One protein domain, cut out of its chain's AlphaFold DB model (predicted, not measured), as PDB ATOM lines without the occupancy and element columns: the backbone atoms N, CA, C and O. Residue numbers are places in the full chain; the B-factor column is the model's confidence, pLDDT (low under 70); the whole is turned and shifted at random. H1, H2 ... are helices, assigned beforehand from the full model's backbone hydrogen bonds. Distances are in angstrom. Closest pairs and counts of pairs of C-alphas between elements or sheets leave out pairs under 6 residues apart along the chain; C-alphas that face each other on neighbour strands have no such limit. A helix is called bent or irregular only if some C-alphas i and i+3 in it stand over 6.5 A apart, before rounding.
ATOM      1  N   PHE A  20     -31.689  -0.047  18.556       92.62
ATOM      2  CA  PHE A  20     -31.250   1.133  19.298       92.62
ATOM      3  C   PHE A  20     -30.685   0.772  20.670       92.62
ATOM      4  O   PHE A  20     -29.711   1.387  21.101       92.62
ATOM      5  N   ASP A  21     -31.228  -0.259  21.320       94.12
ATOM      6  CA  ASP A  21     -30.694  -0.761  22.586       94.12
ATOM      7  C   ASP A  21     -29.329  -1.421  22.375       94.12
ATOM      8  O   ASP A  21     -28.395  -1.155  23.131       94.12
ATOM      9  N   LEU A  22     -29.180  -2.229  21.312       94.56
ATOM     10  CA  LEU A  22     -27.888  -2.799  20.904       94.56
ATOM     11  C   LEU A  22     -26.841  -1.705  20.664       94.56
ATOM     12  O   LEU A  22     -25.735  -1.785  21.201       94.56
ATOM     13  N   LEU A  23     -27.196  -0.667  19.902       93.62
ATOM     14  CA  LEU A  23     -26.304   0.457  19.618       93.62
ATOM     15  C   LEU A  23     -25.922   1.210  20.896       93.62
ATOM     16  O   LEU A  23     -24.736   1.416  21.149       93.62
ATOM     17  N   LEU A  24     -26.896   1.541  21.747       92.69
ATOM     18  CA  LEU A  24     -26.651   2.225  23.017       92.69
ATOM     19  C   LEU A  24     -25.758   1.403  23.954       92.69
ATOM     20  O   LEU A  24     -24.904   1.961  24.642       92.69
ATOM     21  N   ARG A  25     -25.936   0.080  23.998       94.00
ATOM     22  CA  ARG A  25     -25.072  -0.799  24.794       94.00
ATOM     23  C   ARG A  25     -23.666  -0.861  24.226       94.00
ATOM     24  O   ARG A  25     -22.729  -0.790  25.008       94.00
ATOM     25  N   SER A  26     -23.526  -0.947  22.902       93.25
ATOM     26  CA  SER A  26     -22.211  -0.933  22.260       93.25
ATOM     27  C   SER A  26     -21.443   0.353  22.572       93.25
ATOM     28  O   SER A  26     -20.265   0.279  22.896       93.25
ATOM     29  N   GLU A  27     -22.123   1.502  22.590       89.94
ATOM     30  CA  GLU A  27     -21.517   2.802  22.901       89.94
ATOM     31  C   GLU A  27     -21.109   2.925  24.378       89.94
ATOM     32  O   GLU A  27     -20.111   3.552  24.716       89.94
ATOM     33  N   ARG A  28     -21.870   2.296  25.284       92.12
ATOM     34  CA  ARG A  28     -21.556   2.258  26.724       92.12
ATOM     35  C   ARG A  28     -20.410   1.313  27.075       92.12
ATOM     36  O   ARG A  28     -19.889   1.411  28.181       92.12
ATOM     37  N   THR A  29     -20.056   0.390  26.184       91.69
ATOM     38  CA  THR A  29     -18.925  -0.523  26.367       91.69
ATOM     39  C   THR A  29     -17.664   0.133  25.794       91.69
ATOM     40  O   THR A  29     -17.564   0.254  24.576       91.69
ATOM     41  N   PRO A  30     -16.693   0.591  26.599       88.69
ATOM     42  CA  PRO A  30     -15.462   1.201  26.093       88.69
ATOM     43  C   PRO A  30     -14.578   0.237  25.280       88.69
ATOM     44  O   PRO A  30     -14.612  -0.984  25.446       88.69
ATOM     45  N   TRP A  31     -13.723   0.794  24.414       86.44
ATOM     46  CA  TRP A  31     -12.659   0.045  23.736       86.44
ATOM     47  C   TRP A  31     -11.467  -0.201  24.671       86.44
ATOM     48  O   TRP A  31     -10.433   0.454  24.578       86.44
ATOM     49  N   THR A  32     -11.605  -1.164  25.582       90.19
ATOM     50  CA  THR A  32     -10.509  -1.650  26.439       90.19
ATOM     51  C   THR A  32     -10.119  -3.078  26.066       90.19
ATOM     52  O   THR A  32     -10.911  -3.815  25.476       90.19
ATOM     53  N   LEU A  33      -8.910  -3.517  26.433       90.50
ATOM     54  CA  LEU A  33      -8.458  -4.898  26.196       90.50
ATOM     55  C   LEU A  33      -9.351  -5.957  26.867       90.50
ATOM     56  O   LEU A  33      -9.408  -7.097  26.404       90.50
ATOM     57  N   GLU A  34     -10.070  -5.580  27.922       90.44
ATOM     58  CA  GLU A  34     -10.999  -6.456  28.635       90.44
ATOM     59  C   GLU A  34     -12.359  -6.536  27.928       90.44
ATOM     60  O   GLU A  34     -12.911  -7.625  27.759       90.44
ATOM     61  N   GLU A  35     -12.881  -5.400  27.456       92.38
ATOM     62  CA  GLU A  35     -14.274  -5.290  27.014       92.38
ATOM     63  C   GLU A  35     -14.468  -5.252  25.491       92.38
ATOM     64  O   GLU A  35     -15.583  -5.482  25.011       92.38
ATOM     65  N   TYR A  36     -13.410  -5.048  24.695       93.38
ATOM     66  CA  TYR A  36     -13.535  -4.916  23.234       93.38
ATOM     67  C   TYR A  36     -14.223  -6.118  22.578       93.38
ATOM     68  O   TYR A  36     -14.958  -5.963  21.602       93.38
ATOM     69  N   ARG A  37     -14.007  -7.332  23.109       93.50
ATOM     70  CA  ARG A  37     -14.657  -8.551  22.605       93.50
ATOM     71  C   ARG A  37     -16.163  -8.490  22.807       93.50
ATOM     72  O   ARG A  37     -16.900  -8.856  21.898       93.50
ATOM     73  N   THR A  38     -16.610  -7.991  23.957       94.44
ATOM     74  CA  THR A  38     -18.028  -7.795  24.270       94.44
ATOM     75  C   THR A  38     -18.644  -6.766  23.327       94.44
ATOM     76  O   THR A  38     -19.664  -7.058  22.701       94.44
ATOM     77  N   ARG A  39     -17.987  -5.613  23.126       94.81
ATOM     78  CA  ARG A  39     -18.448  -4.593  22.167       94.81
ATOM     79  C   ARG A  39     -18.545  -5.159  20.748       94.81
ATOM     80  O   ARG A  39     -19.579  -5.013  20.100       94.81
ATOM     81  N   LEU A  40     -17.526  -5.888  20.285       94.44
ATOM     82  CA  LEU A  40     -17.543  -6.554  18.976       94.44
ATOM     83  C   LEU A  40     -18.648  -7.606  18.858       94.44
ATOM     84  O   LEU A  40     -19.264  -7.719  17.803       94.44
ATOM     85  N   MET A  41     -18.921  -8.377  19.913       93.94
ATOM     86  CA  MET A  41     -20.025  -9.339  19.914       93.94
ATOM     87  C   MET A  41     -21.378  -8.649  19.735       93.94
ATOM     88  O   MET A  41     -22.197  -9.152  18.969       93.94
ATOM     89  N   ILE A  42     -21.590  -7.498  20.379       94.62
ATOM     90  CA  ILE A  42     -22.801  -6.687  20.197       94.62
ATOM     91  C   ILE A  42     -22.876  -6.177  18.750       94.62
ATOM     92  O   ILE A  42     -23.868  -6.411  18.065       94.62
ATOM     93  N   LEU A  43     -21.807  -5.556  18.240       94.62
ATOM     94  CA  LEU A  43     -21.781  -5.009  16.875       94.62
ATOM     95  C   LEU A  43     -21.944  -6.091  15.793       94.62
ATOM     96  O   LEU A  43     -22.563  -5.843  14.762       94.62
ATOM     97  N   ARG A  44     -21.472  -7.321  16.028       95.31
ATOM     98  CA  ARG A  44     -21.672  -8.463  15.115       95.31
ATOM     99  C   ARG A  44     -23.137  -8.879  14.973       95.31
ATOM    100  O   ARG A  44     -23.515  -9.382  13.914       95.31
ATOM    101  N   GLN A  45     -23.975  -8.651  15.988       94.44
ATOM    102  CA  GLN A  45     -25.427  -8.878  15.879       94.44
ATOM    103  C   GLN A  45     -26.080  -7.899  14.893       94.44
ATOM    104  O   GLN A  45     -27.130  -8.192  14.325       94.44
ATOM    105  N   LEU A  46     -25.418  -6.768  14.639       95.12
ATOM    106  CA  LEU A  46     -25.842  -5.727  13.711       95.12
ATOM    107  C   LEU A  46     -25.242  -5.891  12.307       95.12
ATOM    108  O   LEU A  46     -25.281  -4.947  11.521       95.12
ATOM    109  N   THR A  47     -24.703  -7.063  11.959       95.88
ATOM    110  CA  THR A  47     -24.252  -7.363  10.587       95.88
ATOM    111  C   THR A  47     -25.398  -7.294   9.582       95.88
ATOM    112  O   THR A  47     -26.568  -7.525   9.919       95.88
ATOM    113  N   TYR A  48     -25.085  -6.964   8.324       95.25
ATOM    114  CA  TYR A  48     -26.114  -6.937   7.288       95.25
ATOM    115  C   TYR A  48     -26.780  -8.319   7.160       95.25
ATOM    116  O   TYR A  48     -26.139  -9.356   7.302       95.25
ATOM    117  N   GLY A  49     -28.100  -8.351   6.991       92.88
ATOM    118  CA  GLY A  49     -28.910  -9.564   7.131       92.88
ATOM    119  C   GLY A  49     -29.299  -9.885   8.579       92.88
ATOM    120  O   GLY A  49     -30.492  -9.986   8.865       92.88
ATOM    121  N   ALA A  50     -28.346  -9.997   9.515       93.25
ATOM    122  CA  ALA A  50     -28.653 -10.319  10.917       93.25
ATOM    123  C   ALA A  50     -29.400  -9.188  11.644       93.25
ATOM    124  O   ALA A  50     -30.345  -9.461  12.388       93.25
ATOM    125  N   HIS A  51     -29.030  -7.934  11.361       94.19
ATOM    126  CA  HIS A  51     -29.630  -6.737  11.955       94.19
ATOM    127  C   HIS A  51     -31.153  -6.683  11.781       94.19
ATOM    128  O   HIS A  51     -31.835  -6.205  12.680       94.19
ATOM    129  N   THR A  52     -31.701  -7.236  10.690       92.75
ATOM    130  CA  THR A  52     -33.145  -7.232  10.381       92.75
ATOM    131  C   THR A  52     -34.015  -7.781  11.514       92.75
ATOM    132  O   THR A  52     -35.144  -7.331  11.684       92.75
ATOM    133  N   LYS A  53     -33.484  -8.700  12.335       93.00
ATOM    134  CA  LYS A  53     -34.175  -9.257  13.509       93.00
ATOM    135  C   LYS A  53     -34.436  -8.213  14.596       93.00
ATOM    136  O   LYS A  53     -35.416  -8.329  15.321       93.00
ATOM    137  N   HIS A  54     -33.554  -7.225  14.698       92.69
ATOM    138  CA  HIS A  54     -33.542  -6.188  15.729       92.69
ATOM    139  C   HIS A  54     -34.190  -4.878  15.252       92.69
ATOM    140  O   HIS A  54     -34.373  -3.945  16.037       92.69
ATOM    141  N   MET A  55     -34.521  -4.787  13.963       92.44
ATOM    142  CA  MET A  55     -35.105  -3.594  13.359       92.44
ATOM    143  C   MET A  55     -36.611  -3.486  13.648       92.44
ATOM    144  O   MET A  55     -37.298  -4.506  13.750       92.44
ATOM    145  N   PRO A  56     -37.164  -2.261  13.741       90.06
ATOM    146  CA  PRO A  56     -38.604  -2.067  13.884       90.06
ATOM    147  C   PRO A  56     -39.361  -2.590  12.655       90.06
ATOM    148  O   PRO A  56     -38.853  -2.554  11.539       90.06
ATOM    149  N   GLN A  57     -40.596  -3.066  12.831       86.50
ATOM    150  CA  GLN A  57     -41.384  -3.598  11.713       86.50
ATOM    151  C   GLN A  57     -41.620  -2.529  10.635       86.50
ATOM    152  O   GLN A  57     -42.089  -1.435  10.941       86.50
ATOM    153  N   GLY A  58     -41.324  -2.863   9.374       85.62
ATOM    154  CA  GLY A  58     -41.518  -1.950   8.241       85.62
ATOM    155  C   GLY A  58     -40.537  -0.774   8.203       85.62
ATOM    156  O   GLY A  58     -40.897   0.282   7.691       85.62
ATOM    157  N   PHE A  59     -39.335  -0.939   8.763       87.31
ATOM    158  CA  PHE A  59     -38.282   0.073   8.708       87.31
ATOM    159  C   PHE A  59     -37.954   0.491   7.266       87.31
ATOM    160  O   PHE A  59     -38.018  -0.314   6.336       87.31
ATOM    161  N   ASP A  60     -37.594   1.760   7.092       89.19
ATOM    162  CA  ASP A  60     -37.149   2.297   5.810       89.19
ATOM    163  C   ASP A  60     -35.617   2.236   5.666       89.19
ATOM    164  O   ASP A  60     -34.875   1.903   6.595       89.19
ATOM    165  N   THR A  61     -35.124   2.606   4.484       87.75
ATOM    166  CA  THR A  61     -33.687   2.635   4.173       87.75
ATOM    167  C   THR A  61     -32.903   3.622   5.052       87.75
ATOM    168  O   THR A  61     -31.700   3.457   5.275       87.75
ATOM    169  N   VAL A  62     -33.550   4.669   5.571       86.38
ATOM    170  CA  VAL A  62     -32.888   5.654   6.438       86.38
ATOM    171  C   VAL A  62     -32.593   5.028   7.799       86.38
ATOM    172  O   VAL A  62     -31.470   5.141   8.288       86.38
ATOM    173  N   ILE A  63     -33.553   4.305   8.376       88.44
ATOM    174  CA  ILE A  63     -33.374   3.588   9.642       88.44
ATOM    175  C   ILE A  63     -32.398   2.419   9.457       88.44
ATOM    176  O   ILE A  63     -31.517   2.226  10.293       88.44
ATOM    177  N   GLU A  64     -32.476   1.687   8.338       91.94
ATOM    178  CA  GLU A  64     -31.560   0.575   8.011       91.94
ATOM    179  C   GLU A  64     -30.088   0.997   7.969       91.94
ATOM    180  O   GLU A  64     -29.185   0.217   8.264       91.94
ATOM    181  N   THR A  65     -29.829   2.260   7.640       91.31
ATOM    182  CA  THR A  65     -28.469   2.788   7.552       91.31
ATOM    183  C   THR A  65     -27.929   3.312   8.890       91.31
ATOM    184  O   THR A  65     -26.755   3.678   8.967       91.31
ATOM    185  N   ILE A  66     -28.731   3.360   9.963       91.75
ATOM    186  CA  ILE A  66     -28.289   3.832  11.292       91.75
ATOM    187  C   ILE A  66     -27.168   2.960  11.873       91.75
ATOM    188  O   ILE A  66     -26.136   3.532  12.238       91.75
ATOM    189  N   PRO A  67     -27.289   1.615  11.930       94.19
ATOM    190  CA  PRO A  67     -26.226   0.782  12.484       94.19
ATOM    191  C   PRO A  67     -24.909   0.965  11.735       94.19
ATOM    192  O   PRO A  67     -23.863   1.114  12.360       94.19
ATOM    193  N   LEU A  68     -24.973   1.051  10.402       94.44
ATOM    194  CA  LEU A  68     -23.806   1.299   9.562       94.44
ATOM    195  C   LEU A  68     -23.101   2.614   9.924       94.44
ATOM    196  O   LEU A  68     -21.876   2.626  10.023       94.44
ATOM    197  N   ARG A  69     -23.839   3.710  10.160       90.75
ATOM    198  CA  ARG A  69     -23.228   4.990  10.570       90.75
ATOM    199  C   ARG A  69     -22.492   4.866  11.898       90.75
ATOM    200  O   ARG A  69     -21.379   5.369  12.007       90.75
ATOM    201  N   VAL A  70     -23.087   4.187  12.880       89.62
ATOM    202  CA  VAL A  70     -22.452   3.981  14.192       89.62
ATOM    203  C   VAL A  70     -21.211   3.101  14.053       89.62
ATOM    204  O   VAL A  70     -20.151   3.458  14.558       89.62
ATOM    205  N   ILE A  71     -21.293   1.998  13.304       92.94
ATOM    206  CA  ILE A  71     -20.159   1.093  13.060       92.94
ATOM    207  C   ILE A  71     -19.012   1.817  12.340       92.94
ATOM    208  O   ILE A  71     -17.856   1.630  12.711       92.94
ATOM    209  N   ILE A  72     -19.308   2.667  11.350       91.50
ATOM    210  CA  ILE A  72     -18.291   3.517  10.714       91.50
ATOM    211  C   ILE A  72     -17.706   4.492  11.740       91.50
ATOM    212  O   ILE A  72     -16.490   4.600  11.827       91.50
ATOM    213  N   GLY A  73     -18.536   5.137  12.565       87.69
ATOM    214  CA  GLY A  73     -18.076   6.025  13.638       87.69
ATOM    215  C   GLY A  73     -17.098   5.356  14.612       87.69
ATOM    216  O   GLY A  73     -16.138   5.988  15.040       87.69
ATOM    217  N   ASN A  74     -17.254   4.055  14.874       87.75
ATOM    218  CA  ASN A  74     -16.341   3.287  15.729       87.75
ATOM    219  C   ASN A  74     -14.916   3.156  15.148       87.75
ATOM    220  O   ASN A  74     -13.989   2.878  15.901       87.75
ATOM    221  N   LEU A  75     -14.710   3.354  13.838       88.25
ATOM    222  CA  LEU A  75     -13.363   3.374  13.246       88.25
ATOM    223  C   LEU A  75     -12.579   4.646  13.596       88.25
ATOM    224  O   LEU A  75     -11.374   4.685  13.364       88.25
ATOM    225  N   TYR A  76     -13.247   5.689  14.102       83.69
ATOM    226  CA  TYR A  76     -12.574   6.912  14.534       83.69
ATOM    227  C   TYR A  76     -11.799   6.710  15.835       83.69
ATOM    228  O   TYR A  76     -10.739   7.301  16.025       83.69
ATOM    229  N   GLU A  77     -12.305   5.849  16.719       82.44
ATOM    230  CA  GLU A  77     -11.584   5.480  17.929       82.44
ATOM    231  C   GLU A  77     -10.347   4.641  17.535       82.44
ATOM    232  O   GLU A  77     -10.485   3.651  16.801       82.44
ATOM    233  N   PRO A  78      -9.128   5.014  17.980       76.94
ATOM    234  CA  PRO A  78      -7.868   4.415  17.534       76.94
ATOM    235  C   PRO A  78      -7.611   3.021  18.141       76.94
ATOM    236  O   PRO A  78      -6.552   2.748  18.700       76.94
ATOM    237  N   PHE A  79      -8.573   2.107  18.018       86.75
ATOM    238  CA  PHE A  79      -8.502   0.739  18.528       86.75
ATOM    239  C   PHE A  79      -8.331  -0.273  17.385       86.75
ATOM    240  O   PHE A  79      -9.257  -0.972  16.961       86.75
ATOM    241  N   THR A  80      -7.099  -0.351  16.877       87.62
ATOM    242  CA  THR A  80      -6.719  -1.104  15.665       87.62
ATOM    243  C   THR A  80      -7.114  -2.585  15.688       87.62
ATOM    244  O   THR A  80      -7.445  -3.146  14.640       87.62
ATOM    245  N   ILE A  81      -7.152  -3.209  16.872       90.62
ATOM    246  CA  ILE A  81      -7.532  -4.618  17.076       90.62
ATOM    247  C   ILE A  81      -8.954  -4.893  16.560       90.62
ATOM    248  O   ILE A  81      -9.219  -5.956  15.996       90.62
ATOM    249  N   ALA A  82      -9.875  -3.938  16.718       90.06
ATOM    250  CA  ALA A  82     -11.268  -4.099  16.306       90.06
ATOM    251  C   ALA A  82     -11.511  -3.773  14.828       90.06
ATOM    252  O   ALA A  82     -12.471  -4.269  14.235       90.06
ATOM    253  N   TRP A  83     -10.649  -2.964  14.207       91.88
ATOM    254  CA  TRP A  83     -10.899  -2.405  12.879       91.88
ATOM    255  C   TRP A  83     -11.109  -3.456  11.792       91.88
ATOM    256  O   TRP A  83     -11.914  -3.237  10.890       91.88
ATOM    257  N   ASN A  84     -10.417  -4.599  11.847       93.81
ATOM    258  CA  ASN A  84     -10.608  -5.643  10.838       93.81
ATOM    259  C   ASN A  84     -12.033  -6.214  10.867       93.81
ATOM    260  O   ASN A  84     -12.645  -6.387   9.816       93.81
ATOM    261  N   GLU A  85     -12.561  -6.456  12.066       93.88
ATOM    262  CA  GLU A  85     -13.918  -6.962  12.262       93.88
ATOM    263  C   GLU A  85     -14.960  -5.910  11.893       93.88
ATOM    264  O   GLU A  85     -15.896  -6.214  11.161       93.88
ATOM    265  N   LEU A  86     -14.762  -4.655  12.307       95.06
ATOM    266  CA  LEU A  86     -15.645  -3.550  11.922       95.06
ATOM    267  C   LEU A  86     -15.718  -3.399  10.397       95.06
ATOM    268  O   LEU A  86     -16.806  -3.278   9.841       95.06
ATOM    269  N   LYS A  87     -14.582  -3.491   9.698       95.94
ATOM    270  CA  LYS A  87     -14.540  -3.468   8.228       95.94
ATOM    271  C   LYS A  87     -15.270  -4.649   7.597       95.94
ATOM    272  O   LYS A  87     -15.886  -4.453   6.558       95.94
ATOM    273  N   ASN A  88     -15.239  -5.841   8.194       96.62
ATOM    274  CA  ASN A  88     -16.028  -6.973   7.694       96.62
ATOM    275  C   ASN A  88     -17.528  -6.661   7.784       96.62
ATOM    276  O   ASN A  88     -18.251  -6.847   6.813       96.62
ATOM    277  N   ILE A  89     -17.970  -6.077   8.902       97.06
ATOM    278  CA  ILE A  89     -19.369  -5.667   9.065       97.06
ATOM    279  C   ILE A  89     -19.744  -4.594   8.030       97.06
ATOM    280  O   ILE A  89     -20.765  -4.714   7.360       97.06
ATOM    281  N   ILE A  90     -18.913  -3.560   7.846       97.31
ATOM    282  CA  ILE A  90     -19.142  -2.500   6.842       97.31
ATOM    283  C   ILE A  90     -19.198  -3.093   5.424       97.31
ATOM    284  O   ILE A  90     -20.014  -2.663   4.610       97.31
ATOM    285  N   GLN A  91     -18.365  -4.093   5.130       97.75
ATOM    286  CA  GLN A  91     -18.367  -4.800   3.852       97.75
ATOM    287  C   GLN A  91     -19.688  -5.544   3.611       97.75
ATOM    288  O   GLN A  91     -20.226  -5.453   2.508       97.75
ATOM    289  N   ASP A  92     -20.253  -6.197   4.629       96.94
ATOM    290  CA  ASP A  92     -21.569  -6.842   4.517       96.94
ATOM    291  C   ASP A  92     -22.657  -5.825   4.136       96.94
ATOM    292  O   ASP A  92     -23.483  -6.090   3.264       96.94
ATOM    293  N   TYR A  93     -22.626  -4.624   4.726       97.62
ATOM    294  CA  TYR A  93     -23.533  -3.535   4.342       97.62
ATOM    295  C   TYR A  93     -23.275  -3.017   2.923       97.62
ATOM    296  O   TYR A  93     -24.230  -2.690   2.222       97.62
ATOM    297  N   ALA A  94     -22.015  -2.943   2.485       97.25
ATOM    298  CA  ALA A  94     -21.662  -2.478   1.143       97.25
ATOM    299  C   ALA A  94     -22.255  -3.371   0.043       97.25
ATOM    300  O   ALA A  94     -22.734  -2.859  -0.969       97.25
ATOM    301  N   TYR A  95     -22.257  -4.691   0.253       97.31
ATOM    302  CA  TYR A  95     -22.869  -5.657  -0.668       97.31
ATOM    303  C   TYR A  95     -24.368  -5.865  -0.437       97.31
ATOM    304  O   TYR A  95     -25.065  -6.354  -1.326       97.31
ATOM    305  N   GLY A  96     -24.857  -5.519   0.750       95.56
ATOM    306  CA  GLY A  96     -26.244  -5.686   1.145       95.56
ATOM    307  C   GLY A  96     -27.177  -4.571   0.682       95.56
ATOM    308  O   GLY A  96     -28.261  -4.843   0.164       95.56
ATOM    309  N   LEU A  97     -26.758  -3.322   0.886       95.19
ATOM    310  CA  LEU A  97     -27.534  -2.132   0.554       95.19
ATOM    311  C   LEU A  97     -27.503  -1.831  -0.949       95.19
ATOM    312  O   LEU A  97     -26.685  -2.343  -1.714       95.19
ATOM    313  N   SER A  98     -28.371  -0.910  -1.379       94.88
ATOM    314  CA  SER A  98     -28.222  -0.318  -2.707       94.88
ATOM    315  C   SER A  98     -26.884   0.427  -2.799       94.88
ATOM    316  O   SER A  98     -26.488   1.140  -1.870       94.88
ATOM    317  N   ILE A  99     -26.196   0.289  -3.938       95.31
ATOM    318  CA  ILE A  99     -24.875   0.899  -4.159       95.31
ATOM    319  C   ILE A  99     -24.939   2.420  -3.925       95.31
ATOM    320  O   ILE A  99     -24.055   2.987  -3.290       95.31
ATOM    321  N   ASP A 100     -25.999   3.087  -4.386       93.69
ATOM    322  CA  ASP A 100     -26.145   4.540  -4.231       93.69
ATOM    323  C   ASP A 100     -26.369   4.947  -2.773       93.69
ATOM    324  O   ASP A 100     -25.746   5.899  -2.301       93.69
ATOM    325  N   THR A 101     -27.179   4.188  -2.028       93.38
ATOM    326  CA  THR A 101     -27.363   4.397  -0.588       93.38
ATOM    327  C   THR A 101     -26.033   4.249   0.150       93.38
ATOM    328  O   THR A 101     -25.651   5.155   0.888       93.38
ATOM    329  N   PHE A 102     -25.297   3.159  -0.090       96.06
ATOM    330  CA  PHE A 102     -24.016   2.917   0.568       96.06
ATOM    331  C   PHE A 102     -23.002   4.030   0.279       96.06
ATOM    332  O   PHE A 102     -22.478   4.627   1.215       96.06
ATOM    333  N   PHE A 103     -22.751   4.361  -0.993       94.94
ATOM    334  CA  PHE A 103     -21.751   5.378  -1.342       94.94
ATOM    335  C   PHE A 103     -22.167   6.789  -0.914       94.94
ATOM    336  O   PHE A 103     -21.298   7.561  -0.520       94.94
ATOM    337  N   SER A 104     -23.462   7.132  -0.938       90.88
ATOM    338  CA  SER A 104     -23.931   8.435  -0.437       90.88
ATOM    339  C   SER A 104     -23.608   8.631   1.048       90.88
ATOM    340  O   SER A 104     -23.147   9.701   1.440       90.88
ATOM    341  N   LEU A 105     -23.761   7.575   1.852       90.12
ATOM    342  CA  LEU A 105     -23.417   7.561   3.269       90.12
ATOM    343  C   LEU A 105     -21.901   7.506   3.466       90.12
ATOM    344  O   LEU A 105     -21.337   8.332   4.173       90.12
ATOM    345  N   PHE A 106     -21.221   6.557   2.826       91.94
ATOM    346  CA  PHE A 106     -19.793   6.323   3.030       91.94
ATOM    347  C   PHE A 106     -18.945   7.530   2.608       91.94
ATOM    348  O   PHE A 106     -18.034   7.941   3.324       91.94
ATOM    349  N   LEU A 107     -19.268   8.156   1.470       89.69
ATOM    350  CA  LEU A 107     -18.549   9.336   0.993       89.69
ATOM    351  C   LEU A 107     -18.876  10.595   1.797       89.69
ATOM    352  O   LEU A 107     -18.051  11.506   1.815       89.69
ATOM    353  N   SER A 108     -20.025  10.676   2.480       85.75
ATOM    354  CA  SER A 108     -20.297  11.812   3.371       85.75
ATOM    355  C   SER A 108     -19.316  11.829   4.545       85.75
ATOM    356  O   SER A 108     -18.839  12.903   4.914       85.75
ATOM    357  N   PHE A 109     -18.926  10.648   5.046       84.44
ATOM    358  CA  PHE A 109     -17.831  10.523   6.003       84.44
ATOM    359  C   PHE A 109     -16.498  10.935   5.385       84.44
ATOM    360  O   PHE A 109     -15.766  11.633   6.045       84.44
ATOM    361  N   ILE A 110     -16.159  10.612   4.136       85.12
ATOM    362  CA  ILE A 110     -14.859  11.046   3.576       85.12
ATOM    363  C   ILE A 110     -14.813  12.551   3.255       85.12
ATOM    364  O   ILE A 110     -13.760  13.171   3.365       85.12
ATOM    365  N   ASN A 111     -15.936  13.143   2.833       78.31
ATOM    366  CA  ASN A 111     -15.992  14.523   2.340       78.31
ATOM    367  C   ASN A 111     -16.105  15.589   3.436       78.31
ATOM    368  O   ASN A 111     -15.591  16.682   3.246       78.31
ATOM    369  N   LYS A 112     -16.756  15.314   4.576       67.88
ATOM    370  CA  LYS A 112     -16.900  16.250   5.728       67.88
ATOM    371  C   LYS A 112     -15.581  16.608   6.445       67.88
ATOM    372  O   LYS A 112     -15.560  16.979   7.610       67.88
ATOM    373  N   MET A 113     -14.476  16.340   5.788       61.16
ATOM    374  CA  MET A 113     -13.391  15.554   6.341       61.16
ATOM    375  C   MET A 113     -12.107  15.840   5.515       61.16
ATOM    376  O   MET A 113     -11.065  15.208   5.633       61.16
ATOM    377  N   GLU A 114     -12.146  16.853   4.651       61.44
ATOM    378  CA  GLU A 114     -10.962  17.327   3.943       61.44
ATOM    379  C   GLU A 114     -10.133  18.211   4.879       61.44
ATOM    380  O   GLU A 114     -10.660  19.132   5.502       61.44
ATOM    381  N   LEU A 115      -8.830  17.927   4.982       51.75
ATOM    382  CA  LEU A 115      -7.904  18.547   5.943       51.75
ATOM    383  C   LEU A 115      -7.858  20.089   5.855       51.75
ATOM    384  O   LEU A 115      -7.544  20.749   6.842       51.75
ATOM    385  N   ASN A 116      -8.246  20.665   4.712       46.62
ATOM    386  CA  ASN A 116      -8.225  22.108   4.459       46.62
ATOM    387  C   ASN A 116      -9.503  22.859   4.883       46.62
ATOM    388  O   ASN A 116      -9.514  24.087   4.841       46.62
ATOM    389  N   ASP A 117     -10.562  22.168   5.316       44.12
ATOM    390  CA  ASP A 117     -11.853  22.794   5.652       44.12
ATOM    391  C   ASP A 117     -11.996  23.169   7.141       44.12
ATOM    392  O   ASP A 117     -13.093  23.401   7.653       44.12
ATOM    393  N   MET A 133     -30.168  15.258   9.365       56.69
ATOM    394  CA  MET A 133     -30.265  15.239  10.832       56.69
ATOM    395  C   MET A 133     -29.454  14.086  11.436       56.69
ATOM    396  O   MET A 133     -28.664  14.315  12.350       56.69
ATOM    397  N   LEU A 134     -29.592  12.870  10.899       60.97
ATOM    398  CA  LEU A 134     -28.771  11.717  11.296       60.97
ATOM    399  C   LEU A 134     -27.288  12.008  11.085       60.97
ATOM    400  O   LEU A 134     -26.469  11.802  11.972       60.97
ATOM    401  N   ASP A 135     -26.973  12.596   9.937       59.78
ATOM    402  CA  ASP A 135     -25.635  13.029   9.570       59.78
ATOM    403  C   ASP A 135     -25.058  14.127  10.469       59.78
ATOM    404  O   ASP A 135     -23.846  14.340  10.412       59.78
ATOM    405  N   LYS A 136     -25.906  14.835  11.236       60.44
ATOM    406  CA  LYS A 136     -25.519  15.771  12.304       60.44
ATOM    407  C   LYS A 136     -25.317  15.061  13.646       60.44
ATOM    408  O   LYS A 136     -24.439  15.459  14.401       60.44
ATOM    409  N   MET A 137     -26.105  14.022  13.936       54.41
ATOM    410  CA  MET A 137     -25.998  13.222  15.166       54.41
ATOM    411  C   MET A 137     -24.782  12.292  15.170       54.41
ATOM    412  O   MET A 137     -24.239  12.016  16.230       54.41
ATOM    413  N   THR A 138     -24.341  11.831  13.998       57.78
ATOM    414  CA  THR A 138     -23.159  10.969  13.845       57.78
ATOM    415  C   THR A 138     -21.914  11.752  13.422       57.78
ATOM    416  O   THR A 138     -20.973  11.167  12.888       57.78
ATOM    417  N   ILE A 139     -21.915  13.083  13.591       60.97
ATOM    418  CA  ILE A 139     -20.700  13.883  13.416       60.97
ATOM    419  C   ILE A 139     -19.732  13.467  14.511       60.97
ATOM    420  O   ILE A 139     -20.061  13.499  15.694       60.97
ATOM    421  N   ILE A 140     -18.530  13.100  14.093       59.97
ATOM    422  CA  ILE A 140     -17.410  12.888  14.993       59.97
ATOM    423  C   ILE A 140     -17.134  14.231  15.678       59.97
ATOM    424  O   ILE A 140     -16.708  15.188  15.035       59.97
ATOM    425  N   ALA A 141     -17.494  14.328  16.957       51.16
ATOM    426  CA  ALA A 141     -17.448  15.577  17.714       51.16
ATOM    427  C   ALA A 141     -16.015  15.995  18.076       51.16
ATOM    428  O   ALA A 141     -15.754  17.179  18.303       51.16
ATOM    429  N   ASP A 142     -15.103  15.025  18.127       55.56
ATOM    430  CA  ASP A 142     -13.688  15.262  18.354       55.56
ATOM    431  C   ASP A 142     -13.044  15.847  17.088       55.56
ATOM    432  O   ASP A 142     -13.208  15.341  15.977       55.56
ATOM    433  N   LYS A 143     -12.348  16.965  17.277       54.84
ATOM    434  CA  LYS A 143     -11.694  17.728  16.212       54.84
ATOM    435  C   LYS A 143     -10.203  17.425  16.123       54.84
ATOM    436  O   LYS A 143      -9.519  18.150  15.407       54.84
ATOM    437  N   ASN A 144      -9.685  16.424  16.847       62.16
ATOM    438  CA  ASN A 144      -8.268  16.092  16.774       62.16
ATOM    439  C   ASN A 144      -7.883  15.720  15.320       62.16
ATOM    440  O   ASN A 144      -8.300  14.667  14.823       62.16
ATOM    441  N   PRO A 145      -7.075  16.554  14.633       60.66
ATOM    442  CA  PRO A 145      -6.747  16.375  13.219       60.66
ATOM    443  C   PRO A 145      -5.946  15.091  12.941       60.66
ATOM    444  O   PRO A 145      -5.957  14.588  11.814       60.66
ATOM    445  N   GLN A 146      -5.293  14.514  13.952       65.38
ATOM    446  CA  GLN A 146      -4.521  13.282  13.811       65.38
ATOM    447  C   GLN A 146      -5.418  12.038  13.773       65.38
ATOM    448  O   GLN A 146      -5.322  11.244  12.835       65.38
ATOM    449  N   ASN A 147      -6.333  11.896  14.737       73.50
ATOM    450  CA  ASN A 147      -7.341  10.821  14.748       73.50
ATOM    451  C   ASN A 147      -8.189  10.871  13.475       73.50
ATOM    452  O   ASN A 147      -8.468   9.859  12.832       73.50
ATOM    453  N   TYR A 148      -8.504  12.095  13.068       78.50
ATOM    454  CA  TYR A 148      -9.190  12.430  11.842       78.50
ATOM    455  C   TYR A 148      -8.475  11.901  10.581       78.50
ATOM    456  O   TYR A 148      -9.057  11.163   9.777       78.50
ATOM    457  N   GLY A 149      -7.192  12.231  10.421       83.00
ATOM    458  CA  GLY A 149      -6.403  11.778   9.281       83.00
ATOM    459  C   GLY A 149      -6.240  10.254   9.244       83.00
ATOM    460  O   GLY A 149      -6.323   9.644   8.174       83.00
ATOM    461  N   VAL A 150      -6.075   9.622  10.411       87.25
ATOM    462  CA  VAL A 150      -6.005   8.159  10.540       87.25
ATOM    463  C   VAL A 150      -7.330   7.504  10.143       87.25
ATOM    464  O   VAL A 150      -7.325   6.571   9.341       87.25
ATOM    465  N   PHE A 151      -8.466   8.022  10.613       88.94
ATOM    466  CA  PHE A 151      -9.790   7.540  10.218       88.94
ATOM    467  C   PHE A 151      -9.987   7.597   8.697       88.94
ATOM    468  O   PHE A 151     -10.348   6.594   8.076       88.94
ATOM    469  N   ARG A 152      -9.696   8.743   8.068       89.62
ATOM    470  CA  ARG A 152      -9.840   8.911   6.612       89.62
ATOM    471  C   ARG A 152      -8.941   7.951   5.834       89.62
ATOM    472  O   ARG A 152      -9.384   7.357   4.849       89.62
ATOM    473  N   LEU A 153      -7.712   7.739   6.304       91.56
ATOM    474  CA  LEU A 153      -6.807   6.736   5.747       91.56
ATOM    475  C   LEU A 153      -7.409   5.323   5.821       91.56
ATOM    476  O   LEU A 153      -7.353   4.576   4.844       91.56
ATOM    477  N   GLU A 154      -8.007   4.944   6.950       92.56
ATOM    478  CA  GLU A 154      -8.647   3.633   7.095       92.56
ATOM    479  C   GLU A 154      -9.874   3.470   6.191       92.56
ATOM    480  O   GLU A 154     -10.086   2.383   5.642       92.56
ATOM    481  N   MET A 155     -10.624   4.548   5.956       93.75
ATOM    482  CA  MET A 155     -11.721   4.580   4.987       93.75
ATOM    483  C   MET A 155     -11.213   4.381   3.551       93.75
ATOM    484  O   MET A 155     -11.794   3.597   2.801       93.75
ATOM    485  N   PHE A 156     -10.092   5.006   3.170       95.50
ATOM    486  CA  PHE A 156      -9.466   4.758   1.864       95.50
ATOM    487  C   PHE A 156      -8.970   3.322   1.713       95.50
ATOM    488  O   PHE A 156      -9.244   2.689   0.696       95.50
ATOM    489  N   LYS A 157      -8.315   2.766   2.737       95.56
ATOM    490  CA  LYS A 157      -7.896   1.354   2.729       95.56
ATOM    491  C   LYS A 157      -9.087   0.403   2.614       95.56
ATOM    492  O   LYS A 157      -8.968  -0.656   2.000       95.56
ATOM    493  N   PHE A 158     -10.225   0.750   3.218       96.69
ATOM    494  CA  PHE A 158     -11.437  -0.058   3.131       96.69
ATOM    495  C   PHE A 158     -11.972  -0.154   1.696       96.69
ATOM    496  O   PHE A 158     -12.391  -1.241   1.303       96.69
ATOM    497  N   LEU A 159     -11.902   0.916   0.893       97.06
ATOM    498  CA  LEU A 159     -12.394   0.902  -0.494       97.06
ATOM    499  C   LEU A 159     -11.789  -0.244  -1.320       97.06
ATOM    500  O   LEU A 159     -12.486  -0.860  -2.123       97.06
ATOM    501  N   SER A 160     -10.522  -0.595  -1.081       96.38
ATOM    502  CA  SER A 160      -9.857  -1.714  -1.760       96.38
ATOM    503  C   SER A 160     -10.515  -3.077  -1.497       96.38
ATOM    504  O   SER A 160     -10.392  -3.965  -2.339       96.38
ATOM    505  N   ARG A 161     -11.242  -3.252  -0.379       96.69
ATOM    506  CA  ARG A 161     -12.008  -4.480  -0.068       96.69
ATOM    507  C   ARG A 161     -13.269  -4.637  -0.914       96.69
ATOM    508  O   ARG A 161     -13.749  -5.750  -1.068       96.69
ATOM    509  N   ILE A 162     -13.784  -3.529  -1.444       97.12
ATOM    510  CA  ILE A 162     -15.015  -3.450  -2.245       97.12
ATOM    511  C   ILE A 162     -14.725  -2.843  -3.625       97.12
ATOM    512  O   ILE A 162     -15.487  -2.024  -4.152       97.12
ATOM    513  N   SER A 163     -13.570  -3.194  -4.193       96.50
ATOM    514  CA  SER A 163     -13.049  -2.617  -5.439       96.50
ATOM    515  C   SER A 163     -13.996  -2.812  -6.628       96.50
ATOM    516  O   SER A 163     -14.122  -1.915  -7.461       96.50
ATOM    517  N   ASP A 164     -14.739  -3.917  -6.665       95.81
ATOM    518  CA  ASP A 164     -15.742  -4.216  -7.687       95.81
ATOM    519  C   ASP A 164     -16.938  -3.245  -7.652       95.81
ATOM    520  O   ASP A 164     -17.437  -2.824  -8.700       95.81
ATOM    521  N   LEU A 165     -17.379  -2.836  -6.457       97.06
ATOM    522  CA  LEU A 165     -18.410  -1.807  -6.289       97.06
ATOM    523  C   LEU A 165     -17.857  -0.416  -6.623       97.06
ATOM    524  O   LEU A 165     -18.540   0.389  -7.262       97.06
ATOM    525  N   CYS A 166     -16.608  -0.154  -6.236       97.00
ATOM    526  CA  CYS A 166     -15.905   1.092  -6.524       97.00
ATOM    527  C   CYS A 166     -15.734   1.325  -8.033       97.00
ATOM    528  O   CYS A 166     -15.993   2.430  -8.514       97.00
ATOM    529  N   GLU A 167     -15.387   0.287  -8.801       95.69
ATOM    530  CA  GLU A 167     -15.229   0.373 -10.259       95.69
ATOM    531  C   GLU A 167     -16.544   0.813 -10.944       95.69
ATOM    532  O   GLU A 167     -16.543   1.628 -11.871       95.69
ATOM    533  N   ARG A 168     -17.701   0.394 -10.407       95.94
ATOM    534  CA  ARG A 168     -19.043   0.818 -10.872       95.94
ATOM    535  C   ARG A 168     -19.433   2.239 -10.449       95.94
ATOM    536  O   ARG A 168     -20.470   2.745 -10.891       95.94
ATOM    537  N   ARG A 169     -18.665   2.880  -9.566       95.94
ATOM    538  CA  ARG A 169     -18.906   4.233  -9.033       95.94
ATOM    539  C   ARG A 169     -17.704   5.161  -9.231       95.94
ATOM    540  O   ARG A 169     -17.561   6.161  -8.529       95.94
ATOM    541  N   THR A 170     -16.903   4.923 -10.270       96.12
ATOM    542  CA  THR A 170     -15.764   5.786 -10.650       96.12
ATOM    543  C   THR A 170     -16.152   7.247 -10.887       96.12
ATOM    544  O   THR A 170     -15.356   8.133 -10.613       96.12
TER     545      THR A 170
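What this domain is: This is residues 20 to 117 and 133 to 170 of the 435 residues of the protein "DRIM domain-containing protein" of Onchocerca flexuosa (UniProt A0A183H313). Six helices stand in two layers of three, H2, H6 and H9 side by side over H1, H5 and H7, each running against its partner across; short H3 and H4 lie near one end, and H8 outside H5. The 136 printed residues include nine named helices, H1 to H9 in chain order, and no named strand: all helix. The whole is compact, radius of gyration of the C-alphas 14.5 A, and spans 39 by 36 by 28 A.

How they stand to each other: Start at H9, residues 145 to 167, irregular, with C-alphas 161 and 164 8.5 A apart and a kink of 76 degrees near residue 161. Its residues 158 to 162 touch residues 87 to 94 of the hub H6, residues 80 to 96, with closest C-alphas Lys 87 and Phe 158 at 6.9 A. H6 is irregular too, C-alphas 81 and 84 being 7.0 A apart. H6 touches H2, residues 36 to 45, with residues 82 to 89 alone, closest C-alphas Arg 44 and Ile 89 at 7.1 A. H6 and H5, residues 66 to 73, form a hairpin, closest C-alphas Ile 71 and Leu 86 at 6.6 A. H7, residues 99 to 111, only just touches H9, with 3 pairs of C-alphas within 8 A, the closest Ile 110 and Arg 152 at 6.2 A; H6, H7 and H9 form an up-and-down bundle, each running against the one before. H1, residues 20 to 28, and H2 form a hairpin, closest C-alphas Ser 26 and Arg 39 at 5.3 A. H3, residues 50 to 53, is close but not clearly touching H2, closest C-alphas Gln 45 and His 51 at 6.1 A. H4, residues 61 to 64, and H5 meet only through their link. H8, residues 133 to 137, is close but not clearly touching H5, closest C-alphas Ile 66 and Leu 134 at 7.9 A. Each O i to N i+4 pair is within hydrogen-bond range in H1, H5, H7 and H8, against 5 of 6 in H2, 11 of 13 in H6 and 14 of 19 in H9; H3 and H4 are too short for one.

Where its parts are: Find C-alpha 20 at (-31.250, 1.133, 19.298), where H1 begins. H9 runs 29.7 A from C-alpha 145 to C-alpha 167 at (-15.229, 0.373, -10.259); H6 measures 24.8 A and H7 17.5 A.

The domain as a whole: The farthest C-alphas, Gln 57 and Asn 116, are 42.6 A apart. Residues 118 to 132 are not printed, and C-alphas 117 and 133 are 20.6 A apart across this cut. Of the links printed whole, none is long. Look for pLDDT under 70 at residues 112 to 117 and 133 to 146.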